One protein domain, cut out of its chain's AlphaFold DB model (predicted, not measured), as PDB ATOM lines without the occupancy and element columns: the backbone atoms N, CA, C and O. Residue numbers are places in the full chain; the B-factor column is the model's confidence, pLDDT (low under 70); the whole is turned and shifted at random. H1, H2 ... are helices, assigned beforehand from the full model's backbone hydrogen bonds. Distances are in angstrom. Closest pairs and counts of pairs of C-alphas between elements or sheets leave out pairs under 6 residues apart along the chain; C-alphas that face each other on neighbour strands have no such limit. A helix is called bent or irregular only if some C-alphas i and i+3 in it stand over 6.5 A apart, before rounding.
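What this domain is: This is residues 291 to 314, 410 to 440, 477 to 509 and 557 to 606 of the 816 residues of an uncharacterized protein of Ectocarpus siliculosus (UniProt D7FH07). The domain is an elongated bundle of mostly aligned helices, with H5 at its core; H7 packs along H5, and the long, bent H3 packs on H7 on the side away from H9. H1 packs on another side of H5, and H2 after it packs on H5 with residues 301 to 305 alone and runs on past it, H9 packs on H5 with residues 600 to 604 alone, the short H4 and H8 meet at one end of the body, and the very short H6 lies at the other. The 138 printed residues hold nine named helices, H1 to H9 in order along the chain, and no named strand, which is the class all helix. The whole is compact, with a radius of gyration of the C-alphas of 15.3 A, and its C-alphas span 50 by 30 by 22 A.

How they stand to each other: H1, residues 291 to 297, touches the hub H5, residues 490 to 502, at a shallow tilt of 21 degrees, the same way; their closest C-alphas, those of Met 297 and Arg 493, are 5.7 A apart. H2, residues 301 to 313, touches H5 with residues 301 to 305 alone, also the same way at a shallow tilt of 21 degrees, and the closest C-alphas, of Pro 301 and Ala 500, are 4.9 A apart. H3, residues 410 to 436, was assigned as one helix by its hydrogen bonds but is bent: C-alphas 418 and 421 are 7.0 A apart, and its arms H3a, residues 410 to 418, and H3b, residues 421 to 436, stand at a shallow tilt of 27 degrees. H3b touches H1 at a steep tilt of 55 degrees, opposite ways, closest at the C-alphas of Leu 293 and Thr 426, 5.8 A apart. H7, residues 557 to 580, touches H3b the same way at a shallow tilt of 23 degrees, with the closest C-alphas, of Thr 431 and Cys 573, 4.9 A apart. H7 also touches H3a, with residues 558 to 562 alone, closest at the C-alphas of Arg 412 and Val 559, 6.3 A apart. H5 and H7 touch and run opposite ways at a shallow tilt of 29 degrees; the C-alphas of Thr 494 and Ala 574 are their closest, 5.9 A apart. H4, residues 477 to 487, touches H8, residues 583 to 586, where the closest C-alphas, of Ala 486 and Ala 585, are 4.8 A apart. H6, residues 506 to 509, touches no helix but is close to H2 without clearly touching it, the closest C-alphas being those of Val 309 and Pro 506, 6.8 A apart. H9, residues 590 to 606, touches H5 with residues 600 to 604 alone, at a shallow tilt of 29 degrees, the same way, closest at the C-alphas of Leu 502 and Ala 603, 6.3 A apart. H7 and H9 are apart. Every O i to N i+4 pair is within hydrogen-bond range in H1, H2, H3a, H3b, H5, H7 and H9, and 6 of 7 in H4, while H6 and H8 are too short for such a pair.

Where its parts are: H1 begins at C-alpha 291, at (21.529, -40.296, -0.429). H2 is 18.2 A long from first to last C-alpha, H3b 22.3 A, H4 15.9 A and H5 18.4 A. H7 is 35.0 A long, from C-alpha 557 at (-5.300, -37.868, -20.508) to C-alpha 580. H9, 24.4 A long, ends at C-alpha 606, at (2.132, -21.296, -21.269).

The domain as a whole: The two C-alphas farthest apart, of Glu 314 and Leu 477, are 50.4 A apart. Residues 315 to 409, 441 to 476 and 510 to 556 are not printed, and the C-alphas across these cuts are 12.3 A, 13.7 A and 19.9 A apart. The links that are printed whole are tight. The mean pLDDT of the printed part is 82.2; residues 301, 308, 312 to 314, 440, 477 and 506 to 508 are under 70.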
ATOM      1  N   PRO A 291      20.891 -39.762   0.776       94.81
ATOM      2  CA  PRO A 291      21.529 -40.296  -0.429       94.81
ATOM      3  C   PRO A 291      20.547 -40.990  -1.376       94.81
ATOM      4  O   PRO A 291      20.712 -40.905  -2.595       94.81
ATOM      5  N   LEU A 292      19.516 -41.660  -0.840       94.69
ATOM      6  CA  LEU A 292      18.464 -42.253  -1.660       94.69
ATOM      7  C   LEU A 292      17.672 -41.162  -2.382       94.69
ATOM      8  O   LEU A 292      17.528 -41.248  -3.601       94.69
ATOM      9  N   LEU A 293      17.192 -40.146  -1.660       94.31
ATOM     10  CA  LEU A 293      16.379 -39.080  -2.249       94.31
ATOM     11  C   LEU A 293      17.164 -38.308  -3.315       94.31
ATOM     12  O   LEU A 293      16.674 -38.110  -4.423       94.31
ATOM     13  N   LEU A 294      18.423 -37.958  -3.035       92.81
ATOM     14  CA  LEU A 294      19.305 -37.308  -4.008       92.81
ATOM     15  C   LEU A 294      19.523 -38.170  -5.253       92.81
ATOM     16  O   LEU A 294      19.548 -37.641  -6.361       92.81
ATOM     17  N   LYS A 295      19.668 -39.491  -5.088       92.38
ATOM     18  CA  LYS A 295      19.795 -40.424  -6.213       92.38
ATOM     19  C   LYS A 295      18.513 -40.491  -7.043       92.38
ATOM     20  O   LYS A 295      18.614 -40.528  -8.264       92.38
ATOM     21  N   GLN A 296      17.337 -40.495  -6.416       90.56
ATOM     22  CA  GLN A 296      16.055 -40.514  -7.132       90.56
ATOM     23  C   GLN A 296      15.776 -39.185  -7.850       90.56
ATOM     24  O   GLN A 296      15.338 -39.196  -8.995       90.56
ATOM     25  N   MET A 297      16.133 -38.046  -7.243       87.56
ATOM     26  CA  MET A 297      16.058 -36.721  -7.885       87.56
ATOM     27  C   MET A 297      17.124 -36.507  -8.970       87.56
ATOM     28  O   MET A 297      17.033 -35.568  -9.751       87.56
ATOM     29  N   ALA A 298      18.151 -37.358  -9.040       86.00
ATOM     30  CA  ALA A 298      19.165 -37.337 -10.095       86.00
ATOM     31  C   ALA A 298      18.696 -38.022 -11.391       86.00
ATOM     32  O   ALA A 298      19.528 -38.524 -12.150       86.00
ATOM     33  N   TYR A 299      17.386 -38.093 -11.618       79.12
ATOM     34  CA  TYR A 299      16.816 -38.707 -12.807       79.12
ATOM     35  C   TYR A 299      17.334 -38.002 -14.061       79.12
ATOM     36  O   TYR A 299      17.384 -36.775 -14.094       79.12
ATOM     37  N   ASP A 300      17.723 -38.764 -15.088       76.62
ATOM     38  CA  ASP A 300      18.210 -38.185 -16.342       76.62
ATOM     39  C   ASP A 300      17.079 -37.380 -17.012       76.62
ATOM     40  O   ASP A 300      16.089 -37.975 -17.463       76.62
ATOM     41  N   PRO A 301      17.213 -36.042 -17.120       69.62
ATOM     42  CA  PRO A 301      16.248 -35.183 -17.800       69.62
ATOM     43  C   PRO A 301      15.901 -35.673 -19.205       69.62
ATOM     44  O   PRO A 301      14.758 -35.564 -19.652       69.62
ATOM     45  N   THR A 302      16.891 -36.241 -19.896       73.19
ATOM     46  CA  THR A 302      16.761 -36.737 -21.263       73.19
ATOM     47  C   THR A 302      15.911 -37.993 -21.296       73.19
ATOM     48  O   THR A 302      14.994 -38.075 -22.108       73.19
ATOM     49  N   ALA A 303      16.162 -38.943 -20.393       77.75
ATOM     50  CA  ALA A 303      15.358 -40.153 -20.258       77.75
ATOM     51  C   ALA A 303      13.907 -39.829 -19.872       77.75
ATOM     52  O   ALA A 303      12.981 -40.430 -20.409       77.75
ATOM     53  N   LEU A 304      13.695 -38.844 -18.993       75.69
ATOM     54  CA  LEU A 304      12.356 -38.397 -18.599       75.69
ATOM     55  C   LEU A 304      11.605 -37.794 -19.785       75.69
ATOM     56  O   LEU A 304      10.460 -38.149 -20.061       75.69
ATOM     57  N   GLN A 305      12.281 -36.922 -20.533       70.50
ATOM     58  CA  GLN A 305      11.723 -36.324 -21.735       70.50
ATOM     59  C   GLN A 305      11.454 -37.382 -22.809       70.50
ATOM     60  O   GLN A 305      10.400 -37.349 -23.438       70.50
ATOM     61  N   GLN A 306      12.367 -38.333 -23.007       76.94
ATOM     62  CA  GLN A 306      12.199 -39.442 -23.944       76.94
ATOM     63  C   GLN A 306      11.027 -40.339 -23.554       76.94
ATOM     64  O   GLN A 306      10.243 -40.682 -24.428       76.94
ATOM     65  N   ALA A 307      10.842 -40.656 -22.272       75.25
ATOM     66  CA  ALA A 307       9.681 -41.406 -21.804       75.25
ATOM     67  C   ALA A 307       8.373 -40.666 -22.142       75.25
ATOM     68  O   ALA A 307       7.484 -41.247 -22.761       75.25
ATOM     69  N   CYS A 308       8.295 -39.360 -21.863       68.00
ATOM     70  CA  CYS A 308       7.158 -38.524 -22.261       68.00
ATOM     71  C   CYS A 308       6.933 -38.504 -23.785       68.00
ATOM     72  O   CYS A 308       5.795 -38.516 -24.251       68.00
ATOM     73  N   VAL A 309       8.012 -38.458 -24.572       72.88
ATOM     74  CA  VAL A 309       7.973 -38.440 -26.043       72.88
ATOM     75  C   VAL A 309       7.486 -39.774 -26.601       72.88
ATOM     76  O   VAL A 309       6.613 -39.777 -27.464       72.88
ATOM     77  N   THR A 310       8.016 -40.896 -26.114       78.06
ATOM     78  CA  THR A 310       7.621 -42.248 -26.534       78.06
ATOM     79  C   THR A 310       6.134 -42.468 -26.280       78.06
ATOM     80  O   THR A 310       5.414 -42.863 -27.194       78.06
ATOM     81  N   LEU A 311       5.643 -42.071 -25.099       70.25
ATOM     82  CA  LEU A 311       4.216 -42.113 -24.756       70.25
ATOM     83  C   LEU A 311       3.338 -41.260 -25.687       70.25
ATOM     84  O   LEU A 311       2.167 -41.574 -25.884       70.25
ATOM     85  N   ALA A 312       3.879 -40.177 -26.251       67.31
ATOM     86  CA  ALA A 312       3.155 -39.311 -27.180       67.31
ATOM     87  C   ALA A 312       3.194 -39.812 -28.638       67.31
ATOM     88  O   ALA A 312       2.242 -39.583 -29.381       67.31
ATOM     89  N   LEU A 313       4.284 -40.461 -29.068       67.56
ATOM     90  CA  LEU A 313       4.496 -40.877 -30.462       67.56
ATOM     91  C   LEU A 313       3.883 -42.243 -30.805       67.56
ATOM     92  O   LEU A 313       3.510 -42.452 -31.959       67.56
ATOM     93  N   GLU A 314       3.735 -43.156 -29.844       66.81
ATOM     94  CA  GLU A 314       3.223 -44.517 -30.101       66.81
ATOM     95  C   GLU A 314       1.724 -44.581 -30.460       66.81
ATOM     96  O   GLU A 314       1.232 -45.621 -30.888       66.81
ATOM     97  N   GLN A 410      -1.262 -50.200 -20.381       78.62
ATOM     98  CA  GLN A 410       0.038 -50.735 -19.971       78.62
ATOM     99  C   GLN A 410       1.098 -49.630 -19.886       78.62
ATOM    100  O   GLN A 410       1.774 -49.510 -18.868       78.62
ATOM    101  N   LEU A 411       1.220 -48.795 -20.917       76.38
ATOM    102  CA  LEU A 411       2.178 -47.689 -20.953       76.38
ATOM    103  C   LEU A 411       1.928 -46.665 -19.838       76.38
ATOM    104  O   LEU A 411       2.869 -46.203 -19.195       76.38
ATOM    105  N   ARG A 412       0.659 -46.334 -19.567       80.94
ATOM    106  CA  ARG A 412       0.269 -45.493 -18.422       80.94
ATOM    107  C   ARG A 412       0.695 -46.113 -17.099       80.94
ATOM    108  O   ARG A 412       1.209 -45.410 -16.235       80.94
ATOM    109  N   TRP A 413       0.468 -47.413 -16.936       82.50
ATOM    110  CA  TRP A 413       0.848 -48.137 -15.729       82.50
ATOM    111  C   TRP A 413       2.370 -48.162 -15.544       82.50
ATOM    112  O   TRP A 413       2.853 -47.850 -14.456       82.50
ATOM    113  N   GLU A 414       3.127 -48.434 -16.609       81.81
ATOM    114  CA  GLU A 414       4.593 -48.406 -16.598       81.81
ATOM    115  C   GLU A 414       5.115 -47.004 -16.257       81.81
ATOM    116  O   GLU A 414       5.913 -46.871 -15.330       81.81
ATOM    117  N   TRP A 415       4.623 -45.952 -16.923       85.44
ATOM    118  CA  TRP A 415       4.956 -44.551 -16.620       85.44
ATOM    119  C   TRP A 415       4.722 -44.213 -15.149       85.44
ATOM    120  O   TRP A 415       5.608 -43.687 -14.468       85.44
ATOM    121  N   LYS A 416       3.526 -44.539 -14.655       85.69
ATOM    122  CA  LYS A 416       3.121 -44.224 -13.294       85.69
ATOM    123  C   LYS A 416       4.029 -44.909 -12.278       85.69
ATOM    124  O   LYS A 416       4.576 -44.236 -11.411       85.69
ATOM    125  N   LEU A 417       4.236 -46.216 -12.425       82.31
ATOM    126  CA  LEU A 417       4.957 -47.023 -11.445       82.31
ATOM    127  C   LEU A 417       6.477 -46.799 -11.475       82.31
ATOM    128  O   LEU A 417       7.135 -46.876 -10.437       82.31
ATOM    129  N   THR A 418       7.050 -46.566 -12.658       83.00
ATOM    130  CA  THR A 418       8.514 -46.499 -12.827       83.00
ATOM    131  C   THR A 418       9.075 -45.088 -12.739       83.00
ATOM    132  O   THR A 418      10.222 -44.932 -12.323       83.00
ATOM    133  N   VAL A 419       8.281 -44.073 -13.093       86.81
ATOM    134  CA  VAL A 419       8.752 -42.688 -13.206       86.81
ATOM    135  C   VAL A 419       7.962 -41.753 -12.304       86.81
ATOM    136  O   VAL A 419       8.538 -41.146 -11.403       86.81
ATOM    137  N   ALA A 420       6.652 -41.628 -12.530       88.00
ATOM    138  CA  ALA A 420       5.887 -40.543 -11.925       88.00
ATOM    139  C   ALA A 420       5.745 -40.696 -10.408       88.00
ATOM    140  O   ALA A 420       6.020 -39.756  -9.671       88.00
ATOM    141  N   GLU A 421       5.358 -41.878  -9.935       88.00
ATOM    142  CA  GLU A 421       5.114 -42.123  -8.515       88.00
ATOM    143  C   GLU A 421       6.402 -42.075  -7.671       88.00
ATOM    144  O   GLU A 421       6.406 -41.345  -6.680       88.00
ATOM    145  N   PRO A 422       7.526 -42.728  -8.053       90.56
ATOM    146  CA  PRO A 422       8.775 -42.598  -7.305       90.56
ATOM    147  C   PRO A 422       9.290 -41.158  -7.229       90.56
ATOM    148  O   PRO A 422       9.733 -40.732  -6.162       90.56
ATOM    149  N   LEU A 423       9.235 -40.398  -8.331       92.19
ATOM    150  CA  LEU A 423       9.699 -39.006  -8.352       92.19
ATOM    151  C   LEU A 423       8.794 -38.090  -7.532       92.19
ATOM    152  O   LEU A 423       9.300 -37.284  -6.754       92.19
ATOM    153  N   LYS A 424       7.472 -38.241  -7.671       92.50
ATOM    154  CA  LYS A 424       6.491 -37.491  -6.885       92.50
ATOM    155  C   LYS A 424       6.729 -37.715  -5.397       92.50
ATOM    156  O   LYS A 424       6.946 -36.759  -4.661       92.50
ATOM    157  N   LEU A 425       6.800 -38.978  -4.985       92.75
ATOM    158  CA  LEU A 425       7.032 -39.339  -3.595       92.75
ATOM    159  C   LEU A 425       8.400 -38.852  -3.095       92.75
ATOM    160  O   LEU A 425       8.523 -38.413  -1.959       92.75
ATOM    161  N   THR A 426       9.433 -38.883  -3.941       95.44
ATOM    162  CA  THR A 426      10.756 -38.353  -3.575       95.44
ATOM    163  C   THR A 426      10.683 -36.856  -3.288       95.44
ATOM    164  O   THR A 426      11.263 -36.399  -2.307       95.44
ATOM    165  N   ALA A 427       9.962 -36.095  -4.114       92.88
ATOM    166  CA  ALA A 427       9.770 -34.663  -3.924       92.88
ATOM    167  C   ALA A 427       8.904 -34.340  -2.687       92.88
ATOM    168  O   ALA A 427       9.205 -33.378  -1.979       92.88
ATOM    169  N   GLU A 428       7.888 -35.152  -2.380       92.50
ATOM    170  CA  GLU A 428       7.093 -35.048  -1.141       92.50
ATOM    171  C   GLU A 428       7.954 -35.320   0.099       92.50
ATOM    172  O   GLU A 428       8.038 -34.487   0.997       92.50
ATOM    173  N   VAL A 429       8.690 -36.435   0.120       93.81
ATOM    174  CA  VAL A 429       9.554 -36.783   1.258       93.81
ATOM    175  C   VAL A 429      10.686 -35.764   1.426       93.81
ATOM    176  O   VAL A 429      11.019 -35.403   2.551       93.81
ATOM    177  N   MET A 430      11.258 -35.251   0.332       93.81
ATOM    178  CA  MET A 430      12.257 -34.177   0.385       93.81
ATOM    179  C   MET A 430      11.659 -32.871   0.926       93.81
ATOM    180  O   MET A 430      12.317 -32.171   1.691       93.81
ATOM    181  N   THR A 431      10.417 -32.552   0.559       89.81
ATOM    182  CA  THR A 431       9.679 -31.402   1.098       89.81
ATOM    183  C   THR A 431       9.514 -31.519   2.609       89.81
ATOM    184  O   THR A 431       9.906 -30.601   3.331       89.81
ATOM    185  N   ASN A 432       9.029 -32.663   3.090       89.44
ATOM    186  CA  ASN A 432       8.838 -32.913   4.519       89.44
ATOM    187  C   ASN A 432      10.176 -32.899   5.270       89.44
ATOM    188  O   ASN A 432      10.277 -32.330   6.353       89.44
ATOM    189  N   LEU A 433      11.234 -33.449   4.662       89.75
ATOM    190  CA  LEU A 433      12.589 -33.398   5.210       89.75
ATOM    191  C   LEU A 433      13.095 -31.955   5.345       89.75
ATOM    192  O   LEU A 433      13.739 -31.631   6.337       89.75
ATOM    193  N   CYS A 434      12.792 -31.080   4.380       86.94
ATOM    194  CA  CYS A 434      13.136 -29.659   4.459       86.94
ATOM    195  C   CYS A 434      12.356 -28.939   5.557       86.94
ATOM    196  O   CYS A 434      12.959 -28.173   6.301       86.94
ATOM    197  N   ALA A 435      11.048 -29.185   5.666       84.75
ATOM    198  CA  ALA A 435      10.210 -28.592   6.707       84.75
ATOM    199  C   ALA A 435      10.713 -28.989   8.105       84.75
ATOM    200  O   ALA A 435      10.998 -28.123   8.933       84.75
ATOM    201  N   LEU A 436      10.975 -30.285   8.312       83.75
ATOM    202  CA  LEU A 436      11.606 -30.797   9.528       83.75
ATOM    203  C   LEU A 436      12.953 -30.112   9.799       83.75
ATOM    204  O   LEU A 436      13.233 -29.665  10.909       83.75
ATOM    205  N   ALA A 437      13.779 -29.980   8.764       83.19
ATOM    206  CA  ALA A 437      15.072 -29.322   8.841       83.19
ATOM    207  C   ALA A 437      14.990 -27.790   8.929       83.19
ATOM    208  O   ALA A 437      16.026 -27.150   8.822       83.19
ATOM    209  N   SER A 438      13.819 -27.181   9.103       79.75
ATOM    210  CA  SER A 438      13.699 -25.725   9.282       79.75
ATOM    211  C   SER A 438      13.344 -25.349  10.713       79.75
ATOM    212  O   SER A 438      13.660 -24.246  11.147       79.75
ATOM    213  N   GLY A 439      12.767 -26.285  11.473       72.88
ATOM    214  CA  GLY A 439      12.295 -26.021  12.831       72.88
ATOM    215  C   GLY A 439      11.050 -25.132  12.885       72.88
ATOM    216  O   GLY A 439      10.698 -24.693  13.974       72.88
ATOM    217  N   ASP A 440      10.380 -24.895  11.751       63.25
ATOM    218  CA  ASP A 440       9.063 -24.249  11.682       63.25
ATOM    219  C   ASP A 440       7.992 -25.247  12.160       63.25
ATOM    220  O   ASP A 440       7.165 -25.734  11.393       63.25
ATOM    221  N   LEU A 477      21.317 -28.649  15.177       56.09
ATOM    222  CA  LEU A 477      21.169 -30.009  14.650       56.09
ATOM    223  C   LEU A 477      20.500 -29.981  13.263       56.09
ATOM    224  O   LEU A 477      21.026 -30.490  12.275       56.09
ATOM    225  N   THR A 478      19.436 -29.197  13.173       74.25
ATOM    226  CA  THR A 478      18.707 -28.776  11.973       74.25
ATOM    227  C   THR A 478      19.621 -28.224  10.859       74.25
ATOM    228  O   THR A 478      19.461 -28.555   9.682       74.25
ATOM    229  N   ALA A 479      20.668 -27.474  11.224       80.38
ATOM    230  CA  ALA A 479      21.645 -26.943  10.274       80.38
ATOM    231  C   ALA A 479      22.463 -28.027   9.543       80.38
ATOM    232  O   ALA A 479      22.752 -27.858   8.360       80.38
ATOM    233  N   VAL A 480      22.807 -29.144  10.197       84.94
ATOM    234  CA  VAL A 480      23.636 -30.211   9.594       84.94
ATOM    235  C   VAL A 480      22.911 -30.873   8.425       84.94
ATOM    236  O   VAL A 480      23.503 -31.105   7.371       84.94
ATOM    237  N   LEU A 481      21.613 -31.139   8.583       84.69
ATOM    238  CA  LEU A 481      20.793 -31.745   7.539       84.69
ATOM    239  C   LEU A 481      20.607 -30.792   6.346       84.69
ATOM    240  O   LEU A 481      20.768 -31.206   5.196       84.69
ATOM    241  N   LEU A 482      20.344 -29.504   6.604       86.94
ATOM    242  CA  LEU A 482      20.289 -28.480   5.554       86.94
ATOM    243  C   LEU A 482      21.631 -28.333   4.816       86.94
ATOM    244  O   LEU A 482      21.652 -28.158   3.597       86.94
ATOM    245  N   GLU A 483      22.758 -28.412   5.530       87.81
ATOM    246  CA  GLU A 483      24.095 -28.389   4.932       87.81
ATOM    247  C   GLU A 483      24.359 -29.624   4.072       87.81
ATOM    248  O   GLU A 483      24.814 -29.479   2.940       87.81
ATOM    249  N   ALA A 484      23.997 -30.817   4.540       87.38
ATOM    250  CA  ALA A 484      24.133 -32.041   3.758       87.38
ATOM    251  C   ALA A 484      23.265 -32.009   2.485       87.38
ATOM    252  O   ALA A 484      23.717 -32.418   1.412       87.38
ATOM    253  N   MET A 485      22.038 -31.481   2.566       88.06
ATOM    254  CA  MET A 485      21.178 -31.281   1.391       88.06
ATOM    255  C   MET A 485      21.791 -30.290   0.394       88.06
ATOM    256  O   MET A 485      21.755 -30.527  -0.817       88.06
ATOM    257  N   ALA A 486      22.388 -29.207   0.897       87.88
ATOM    258  CA  ALA A 486      23.106 -28.234   0.084       87.88
ATOM    259  C   ALA A 486      24.320 -28.860  -0.624       87.88
ATOM    260  O   ALA A 486      24.458 -28.729  -1.839       87.88
ATOM    261  N   GLU A 487      25.173 -29.574   0.113       90.19
ATOM    262  CA  GLU A 487      26.373 -30.235  -0.415       90.19
ATOM    263  C   GLU A 487      26.037 -31.349  -1.414       90.19
ATOM    264  O   GLU A 487      26.731 -31.529  -2.415       90.19
ATOM    265  N   GLY A 488      24.928 -32.059  -1.194       88.06
ATOM    266  CA  GLY A 488      24.405 -33.075  -2.109       88.06
ATOM    267  C   GLY A 488      23.803 -32.523  -3.409       88.06
ATOM    268  O   GLY A 488      23.471 -33.300  -4.319       88.06
ATOM    269  N   GLY A 489      23.656 -31.198  -3.510       90.62
ATOM    270  CA  GLY A 489      23.045 -30.516  -4.646       90.62
ATOM    271  C   GLY A 489      21.546 -30.790  -4.774       90.62
ATOM    272  O   GLY A 489      21.050 -30.929  -5.893       90.62
ATOM    273  N   ALA A 490      20.826 -30.925  -3.651       90.81
ATOM    274  CA  ALA A 490      19.389 -31.226  -3.642       90.81
ATOM    275  C   ALA A 490      18.592 -30.235  -4.501       90.81
ATOM    276  O   ALA A 490      17.772 -30.637  -5.329       90.81
ATOM    277  N   LEU A 491      18.890 -28.940  -4.357       89.25
ATOM    278  CA  LEU A 491      18.250 -27.878  -5.125       89.25
ATOM    279  C   LEU A 491      18.527 -28.017  -6.625       89.25
ATOM    280  O   LEU A 491      17.591 -28.059  -7.414       89.25
ATOM    281  N   GLN A 492      19.792 -28.158  -7.022       90.12
ATOM    282  CA  GLN A 492      20.184 -28.250  -8.430       90.12
ATOM    283  C   GLN A 492      19.557 -29.472  -9.116       90.12
ATOM    284  O   GLN A 492      19.097 -29.370 -10.250       90.12
ATOM    285  N   ARG A 493      19.480 -30.618  -8.428       92.19
ATOM    286  CA  ARG A 493      18.817 -31.829  -8.950       92.19
ATOM    287  C   ARG A 493      17.310 -31.631  -9.114       92.19
ATOM    288  O   ARG A 493      16.750 -31.995 -10.147       92.19
ATOM    289  N   THR A 494      16.672 -31.015  -8.121       89.06
ATOM    290  CA  THR A 494      15.233 -30.717  -8.149       89.06
ATOM    291  C   THR A 494      14.884 -29.761  -9.287       89.06
ATOM    292  O   THR A 494      13.946 -30.020 -10.036       89.06
ATOM    293  N   LEU A 495      15.678 -28.706  -9.482       87.12
ATOM    294  CA  LEU A 495      15.500 -27.758 -10.583       87.12
ATOM    295  C   LEU A 495      15.735 -28.411 -11.943       87.12
ATOM    296  O   LEU A 495      14.917 -28.236 -12.837       87.12
ATOM    297  N   ALA A 496      16.770 -29.246 -12.079       89.31
ATOM    298  CA  ALA A 496      17.007 -29.997 -13.308       89.31
ATOM    299  C   ALA A 496      15.835 -30.940 -13.640       89.31
ATOM    300  O   ALA A 496      15.418 -31.024 -14.796       89.31
ATOM    301  N   THR A 497      15.256 -31.602 -12.631       89.00
ATOM    302  CA  THR A 497      14.043 -32.422 -12.804       89.00
ATOM    303  C   THR A 497      12.858 -31.557 -13.228       89.00
ATOM    304  O   THR A 497      12.171 -31.889 -14.192       89.00
ATOM    305  N   LEU A 498      12.632 -30.418 -12.571       87.56
ATOM    306  CA  LEU A 498      11.546 -29.501 -12.921       87.56
ATOM    307  C   LEU A 498      11.692 -28.957 -14.347       87.56
ATOM    308  O   LEU A 498      10.731 -28.950 -15.116       87.56
ATOM    309  N   GLN A 499      12.904 -28.561 -14.730       87.00
ATOM    310  CA  GLN A 499      13.222 -28.090 -16.070       87.00
ATOM    311  C   GLN A 499      12.949 -29.175 -17.118       87.00
ATOM    312  O   GLN A 499      12.375 -28.877 -18.168       87.00
ATOM    313  N   ALA A 500      13.309 -30.430 -16.831       87.44
ATOM    314  CA  ALA A 500      13.008 -31.575 -17.687       87.44
ATOM    315  C   ALA A 500      11.497 -31.774 -17.863       87.44
ATOM    316  O   ALA A 500      11.015 -31.972 -18.978       87.44
ATOM    317  N   LEU A 501      10.741 -31.662 -16.767       85.62
ATOM    318  CA  LEU A 501       9.287 -31.795 -16.767       85.62
ATOM    319  C   LEU A 501       8.591 -30.653 -17.521       85.62
ATOM    320  O   LEU A 501       7.538 -30.880 -18.118       85.62
ATOM    321  N   LEU A 502       9.146 -29.438 -17.506       84.19
ATOM    322  CA  LEU A 502       8.617 -28.252 -18.199       84.19
ATOM    323  C   LEU A 502       9.118 -28.102 -19.646       84.19
ATOM    324  O   LEU A 502       8.640 -27.229 -20.385       84.19
ATOM    325  N   ALA A 503      10.077 -28.932 -20.064       84.12
ATOM    326  CA  ALA A 503      10.638 -28.896 -21.405       84.12
ATOM    327  C   ALA A 503       9.539 -29.077 -22.469       84.12
ATOM    328  O   ALA A 503       8.595 -29.845 -22.262       84.12
ATOM    329  N   PRO A 504       9.648 -28.386 -23.621       75.75
ATOM    330  CA  PRO A 504       8.659 -28.507 -24.681       75.75
ATOM    331  C   PRO A 504       8.569 -29.959 -25.148       75.75
ATOM    332  O   PRO A 504       9.584 -30.616 -25.422       75.75
ATOM    333  N   THR A 505       7.339 -30.443 -25.261       70.69
ATOM    334  CA  THR A 505       7.041 -31.719 -25.898       70.69
ATOM    335  C   THR A 505       7.306 -31.611 -27.410       70.69
ATOM    336  O   THR A 505       7.343 -30.506 -27.964       70.69
ATOM    337  N   PRO A 506       7.485 -32.728 -28.137       66.19
ATOM    338  CA  PRO A 506       7.590 -32.702 -29.600       66.19
ATOM    339  C   PRO A 506       6.436 -31.959 -30.278       66.19
ATOM    340  O   PRO A 506       6.647 -31.311 -31.302       66.19
ATOM    341  N   ARG A 507       5.238 -32.011 -29.680       65.75
ATOM    342  CA  ARG A 507       4.052 -31.281 -30.135       65.75
ATOM    343  C   ARG A 507       4.254 -29.769 -30.070       65.75
ATOM    344  O   ARG A 507       3.960 -29.076 -31.040       65.75
ATOM    345  N   ASP A 508       4.804 -29.272 -28.964       65.56
ATOM    346  CA  ASP A 508       5.081 -27.843 -28.781       65.56
ATOM    347  C   ASP A 508       6.076 -27.350 -29.841       65.56
ATOM    348  O   ASP A 508       5.851 -26.332 -30.493       65.56
ATOM    349  N   ARG A 509       7.119 -28.145 -30.116       71.25
ATOM    350  CA  ARG A 509       8.117 -27.827 -31.150       71.25
ATOM    351  C   ARG A 509       7.536 -27.797 -32.564       71.25
ATOM    352  O   ARG A 509       8.012 -27.023 -33.386       71.25
ATOM    353  N   ALA A 557      -4.773 -38.782 -21.535       70.06
ATOM    354  CA  ALA A 557      -5.300 -37.868 -20.508       70.06
ATOM    355  C   ALA A 557      -4.833 -38.210 -19.075       70.06
ATOM    356  O   ALA A 557      -4.544 -37.310 -18.295       70.06
ATOM    357  N   GLY A 558      -4.680 -39.505 -18.761       71.62
ATOM    358  CA  GLY A 558      -4.121 -39.954 -17.481       71.62
ATOM    359  C   GLY A 558      -2.662 -39.532 -17.267       71.62
ATOM    360  O   GLY A 558      -2.336 -39.010 -16.210       71.62
ATOM    361  N   VAL A 559      -1.811 -39.662 -18.292       80.75
ATOM    362  CA  VAL A 559      -0.396 -39.241 -18.234       80.75
ATOM    363  C   VAL A 559      -0.286 -37.728 -18.089       80.75
ATOM    364  O   VAL A 559       0.563 -37.245 -17.351       80.75
ATOM    365  N   ALA A 560      -1.141 -36.969 -18.779       78.12
ATOM    366  CA  ALA A 560      -1.154 -35.513 -18.667       78.12
ATOM    367  C   ALA A 560      -1.497 -35.050 -17.240       78.12
ATOM    368  O   ALA A 560      -0.851 -34.131 -16.740       78.12
ATOM    369  N   GLY A 561      -2.465 -35.708 -16.591       78.69
ATOM    370  CA  GLY A 561      -2.790 -35.478 -15.181       78.69
ATOM    371  C   GLY A 561      -1.621 -35.823 -14.258       78.69
ATOM    372  O   GLY A 561      -1.157 -34.959 -13.524       78.69
ATOM    373  N   ASP A 562      -1.074 -37.038 -14.376       81.75
ATOM    374  CA  ASP A 562       0.070 -37.482 -13.565       81.75
ATOM    375  C   ASP A 562       1.292 -36.555 -13.736       81.75
ATOM    376  O   ASP A 562       2.016 -36.274 -12.782       81.75
ATOM    377  N   LEU A 563       1.519 -36.043 -14.950       83.50
ATOM    378  CA  LEU A 563       2.598 -35.104 -15.252       83.50
ATOM    379  C   LEU A 563       2.355 -33.717 -14.641       83.50
ATOM    380  O   LEU A 563       3.306 -33.078 -14.194       83.50
ATOM    381  N   ALA A 564       1.111 -33.232 -14.642       81.19
ATOM    382  CA  ALA A 564       0.757 -31.966 -14.008       81.19
ATOM    383  C   ALA A 564       0.940 -32.041 -12.485       81.19
ATOM    384  O   ALA A 564       1.575 -31.153 -11.916       81.19
ATOM    385  N   ASP A 565       0.473 -33.127 -11.865       82.12
ATOM    386  CA  ASP A 565       0.667 -33.394 -10.438       82.12
ATOM    387  C   ASP A 565       2.160 -33.463 -10.099       82.12
ATOM    388  O   ASP A 565       2.628 -32.777  -9.194       82.12
ATOM    389  N   LEU A 566       2.937 -34.222 -10.878       87.62
ATOM    390  CA  LEU A 566       4.379 -34.345 -10.677       87.62
ATOM    391  C   LEU A 566       5.103 -32.994 -10.797       87.62
ATOM    392  O   LEU A 566       5.976 -32.692  -9.986       87.62
ATOM    393  N   ARG A 567       4.742 -32.160 -11.783       86.69
ATOM    394  CA  ARG A 567       5.303 -30.806 -11.933       86.69
ATOM    395  C   ARG A 567       5.014 -29.941 -10.710       86.69
ATOM    396  O   ARG A 567       5.933 -29.282 -10.229       86.69
ATOM    397  N   ALA A 568       3.777 -29.956 -10.214       82.19
ATOM    398  CA  ALA A 568       3.385 -29.189  -9.037       82.19
ATOM    399  C   ALA A 568       4.171 -29.641  -7.796       82.19
ATOM    400  O   ALA A 568       4.776 -28.814  -7.117       82.19
ATOM    401  N   THR A 569       4.265 -30.952  -7.557       87.06
ATOM    402  CA  THR A 569       5.011 -31.512  -6.421       87.06
ATOM    403  C   THR A 569       6.510 -31.193  -6.487       87.06
ATOM    404  O   THR A 569       7.098 -30.765  -5.496       87.06
ATOM    405  N   VAL A 570       7.152 -31.353  -7.651       89.00
ATOM    406  CA  VAL A 570       8.587 -31.042  -7.807       89.00
ATOM    407  C   VAL A 570       8.844 -29.539  -7.663       89.00
ATOM    408  O   VAL A 570       9.840 -29.143  -7.054       89.00
ATOM    409  N   ALA A 571       7.947 -28.688  -8.170       83.38
ATOM    410  CA  ALA A 571       8.040 -27.246  -7.963       83.38
ATOM    411  C   ALA A 571       7.907 -26.873  -6.479       83.38
ATOM    412  O   ALA A 571       8.646 -26.011  -6.007       83.38
ATOM    413  N   LEU A 572       7.022 -27.541  -5.733       84.19
ATOM    414  CA  LEU A 572       6.832 -27.294  -4.302       84.19
ATOM    415  C   LEU A 572       8.087 -27.688  -3.519       84.19
ATOM    416  O   LEU A 572       8.583 -26.915  -2.702       84.19
ATOM    417  N   CYS A 573       8.671 -28.838  -3.858       89.69
ATOM    418  CA  CYS A 573       9.961 -29.262  -3.325       89.69
ATOM    419  C   CYS A 573      11.062 -28.231  -3.601       89.69
ATOM    420  O   CYS A 573      11.831 -27.890  -2.701       89.69
ATOM    421  N   ALA A 574      11.140 -27.696  -4.824       87.12
ATOM    422  CA  ALA A 574      12.100 -26.644  -5.150       87.12
ATOM    423  C   ALA A 574      11.867 -25.384  -4.304       87.12
ATOM    424  O   ALA A 574      12.834 -24.770  -3.854       87.12
ATOM    425  N   ALA A 575      10.607 -25.017  -4.053       81.69
ATOM    426  CA  ALA A 575      10.257 -23.826  -3.285       81.69
ATOM    427  C   ALA A 575      10.732 -23.967  -1.838       81.69
ATOM    428  O   ALA A 575      11.439 -23.093  -1.339       81.69
ATOM    429  N   ASN A 576      10.445 -25.110  -1.219       84.00
ATOM    430  CA  ASN A 576      10.858 -25.407   0.149       84.00
ATOM    431  C   ASN A 576      12.383 -25.505   0.286       84.00
ATOM    432  O   ASN A 576      12.951 -24.978   1.239       84.00
ATOM    433  N   LEU A 577      13.080 -26.086  -0.694       86.94
ATOM    434  CA  LEU A 577      14.547 -26.084  -0.716       86.94
ATOM    435  C   LEU A 577      15.106 -24.658  -0.805       86.94
ATOM    436  O   LEU A 577      16.015 -24.295  -0.061       86.94
ATOM    437  N   VAL A 578      14.556 -23.823  -1.691       84.44
ATOM    438  CA  VAL A 578      14.973 -22.420  -1.821       84.44
ATOM    439  C   VAL A 578      14.686 -21.628  -0.554       84.44
ATOM    440  O   VAL A 578      15.481 -20.756  -0.220       84.44
ATOM    441  N   GLN A 579      13.595 -21.902   0.156       81.88
ATOM    442  CA  GLN A 579      13.254 -21.203   1.395       81.88
ATOM    443  C   GLN A 579      14.174 -21.602   2.556       81.88
ATOM    444  O   GLN A 579      14.606 -20.734   3.312       81.88
ATOM    445  N   ASN A 580      14.567 -22.874   2.635       83.88
ATOM    446  CA  ASN A 580      15.172 -23.411   3.853       83.88
ATOM    447  C   ASN A 580      16.689 -23.649   3.767       83.88
ATOM    448  O   ASN A 580      17.403 -23.454   4.748       83.88
ATOM    449  N   LEU A 581      17.250 -23.978   2.597       84.56
ATOM    450  CA  LEU A 581      18.688 -24.280   2.472       84.56
ATOM    451  C   LEU A 581      19.585 -23.080   2.792       84.56
ATOM    452  O   LEU A 581      19.245 -21.977   2.407       84.56
ATOM    453  N   PRO A 582      20.781 -23.209   3.381       82.94
ATOM    454  CA  PRO A 582      21.640 -22.052   3.657       82.94
ATOM    455  C   PRO A 582      21.988 -21.266   2.377       82.94
ATOM    456  O   PRO A 582      22.109 -21.851   1.307       82.94
ATOM    457  N   ALA A 583      22.212 -19.947   2.466       80.00
ATOM    458  CA  ALA A 583      22.447 -19.093   1.287       80.00
ATOM    459  C   ALA A 583      23.587 -19.591   0.369       80.00
ATOM    460  O   ALA A 583      23.493 -19.464  -0.848       80.00
ATOM    461  N   LYS A 584      24.622 -20.235   0.936       81.06
ATOM    462  CA  LYS A 584      25.711 -20.891   0.183       81.06
ATOM    463  C   LYS A 584      25.220 -21.975  -0.795       81.06
ATOM    464  O   LYS A 584      25.846 -22.193  -1.825       81.06
ATOM    465  N   ALA A 585      24.100 -22.633  -0.492       80.69
ATOM    466  CA  ALA A 585      23.496 -23.695  -1.300       80.69
ATOM    467  C   ALA A 585      22.886 -23.187  -2.612       80.69
ATOM    468  O   ALA A 585      22.761 -23.942  -3.576       80.69
ATOM    469  N   LEU A 586      22.526 -21.899  -2.659       78.88
ATOM    470  CA  LEU A 586      22.010 -21.237  -3.860       78.88
ATOM    471  C   LEU A 586      23.103 -21.057  -4.935       78.88
ATOM    472  O   LEU A 586      22.805 -20.660  -6.060       78.88
ATOM    473  N   GLY A 587      24.355 -21.393  -4.602       78.75
ATOM    474  CA  GLY A 587      25.522 -21.297  -5.468       78.75
ATOM    475  C   GLY A 587      26.167 -19.912  -5.453       78.75
ATOM    476  O   GLY A 587      25.644 -18.952  -4.893       78.75
ATOM    477  N   GLU A 588      27.324 -19.799  -6.109       77.81
ATOM    478  CA  GLU A 588      28.055 -18.529  -6.246       77.81
ATOM    479  C   GLU A 588      27.344 -17.532  -7.177       77.81
ATOM    480  O   GLU A 588      27.659 -16.344  -7.179       77.81
ATOM    481  N   ASN A 589      26.384 -18.010  -7.979       72.88
ATOM    482  CA  ASN A 589      25.698 -17.219  -8.992       72.88
ATOM    483  C   ASN A 589      24.165 -17.373  -8.919       72.88
ATOM    484  O   ASN A 589      23.566 -18.032  -9.776       72.88
ATOM    485  N   PRO A 590      23.500 -16.728  -7.943       73.38
ATOM    486  CA  PRO A 590      22.039 -16.730  -7.844       73.38
ATOM    487  C   PRO A 590      21.344 -16.112  -9.071       73.38
ATOM    488  O   PRO A 590      20.158 -16.355  -9.274       73.38
ATOM    489  N   HIS A 591      22.054 -15.366  -9.931       71.50
ATOM    490  CA  HIS A 591      21.495 -14.877 -11.200       71.50
ATOM    491  C   HIS A 591      21.266 -15.982 -12.218       71.50
ATOM    492  O   HIS A 591      20.270 -15.936 -12.934       71.50
ATOM    493  N   ALA A 592      22.160 -16.971 -12.286       76.12
ATOM    494  CA  ALA A 592      21.969 -18.113 -13.173       76.12
ATOM    495  C   ALA A 592      20.721 -18.907 -12.759       76.12
ATOM    496  O   ALA A 592      19.862 -19.180 -13.595       76.12
ATOM    497  N   LEU A 593      20.586 -19.164 -11.453       77.12
ATOM    498  CA  LEU A 593      19.408 -19.799 -10.865       77.12
ATOM    499  C   LEU A 593      18.127 -18.998 -11.146       77.12
ATOM    500  O   LEU A 593      17.113 -19.548 -11.566       77.12
ATOM    501  N   TRP A 594      18.177 -17.681 -10.960       79.50
ATOM    502  CA  TRP A 594      17.054 -16.797 -11.252       79.50
ATOM    503  C   TRP A 594      16.635 -16.828 -12.731       79.50
ATOM    504  O   TRP A 594      15.448 -16.932 -13.038       79.50
ATOM    505  N   ALA A 595      17.596 -16.763 -13.657       78.56
ATOM    506  CA  ALA A 595      17.326 -16.823 -15.093       78.56
ATOM    507  C   ALA A 595      16.699 -18.168 -15.499       78.56
ATOM    508  O   ALA A 595      15.812 -18.215 -16.357       78.56
ATOM    509  N   GLU A 596      17.124 -19.257 -14.860       80.31
ATOM    510  CA  GLU A 596      16.527 -20.580 -15.033       80.31
ATOM    511  C   GLU A 596      15.073 -20.609 -14.546       80.31
ATOM    512  O   GLU A 596      14.187 -21.033 -15.292       80.31
ATOM    513  N   LEU A 597      14.804 -20.068 -13.353       80.19
ATOM    514  CA  LEU A 597      13.454 -19.941 -12.794       80.19
ATOM    515  C   LEU A 597      12.533 -19.072 -13.652       80.19
ATOM    516  O   LEU A 597      11.381 -19.444 -13.859       80.19
ATOM    517  N   CYS A 598      13.032 -17.974 -14.223       80.94
ATOM    518  CA  CYS A 598      12.257 -17.161 -15.166       80.94
ATOM    519  C   CYS A 598      11.849 -17.975 -16.398       80.94
ATOM    520  O   CYS A 598      10.677 -17.989 -16.764       80.94
ATOM    521  N   GLY A 599      12.789 -18.723 -16.989       81.88
ATOM    522  CA  GLY A 599      12.489 -19.600 -18.121       81.88
ATOM    523  C   GLY A 599      11.502 -20.719 -17.770       81.88
ATOM    524  O   GLY A 599      10.670 -21.091 -18.599       81.88
ATOM    525  N   MET A 600      11.559 -21.245 -16.543       80.50
ATOM    526  CA  MET A 600      10.577 -22.208 -16.038       80.50
ATOM    527  C   MET A 600       9.202 -21.569 -15.826       80.50
ATOM    528  O   MET A 600       8.197 -22.178 -16.180       80.50
ATOM    529  N   CYS A 601       9.138 -20.345 -15.308       81.69
ATOM    530  CA  CYS A 601       7.885 -19.633 -15.080       81.69
ATOM    531  C   CYS A 601       7.195 -19.245 -16.393       81.69
ATOM    532  O   CYS A 601       5.978 -19.387 -16.512       81.69
ATOM    533  N   GLU A 602       7.956 -18.816 -17.403       83.31
ATOM    534  CA  GLU A 602       7.443 -18.600 -18.761       83.31
ATOM    535  C   GLU A 602       6.839 -19.892 -19.321       83.31
ATOM    536  O   GLU A 602       5.676 -19.911 -19.729       83.31
ATOM    537  N   ALA A 603       7.586 -21.000 -19.242       80.94
ATOM    538  CA  ALA A 603       7.108 -22.305 -19.690       80.94
ATOM    539  C   ALA A 603       5.866 -22.776 -18.911       80.94
ATOM    540  O   ALA A 603       4.936 -23.312 -19.511       80.94
ATOM    541  N   ALA A 604       5.818 -22.562 -17.593       80.94
ATOM    542  CA  ALA A 604       4.671 -22.907 -16.756       80.94
ATOM    543  C   ALA A 604       3.437 -22.069 -17.119       80.94
ATOM    544  O   ALA A 604       2.351 -22.624 -17.270       80.94
ATOM    545  N   THR A 605       3.604 -20.765 -17.354       80.19
ATOM    546  CA  THR A 605       2.508 -19.857 -17.742       80.19
ATOM    547  C   THR A 605       1.844 -20.301 -19.042       80.19
ATOM    548  O   THR A 605       0.633 -20.172 -19.203       80.19
ATOM    549  N   GLU A 606       2.626 -20.852 -19.967       79.38
ATOM    550  CA  GLU A 606       2.132 -21.296 -21.269       79.38
ATOM    551  C   GLU A 606       1.607 -22.737 -21.259       79.38
ATOM    552  O   GLU A 606       0.636 -23.038 -21.952       79.38
TER     553      GLU A 606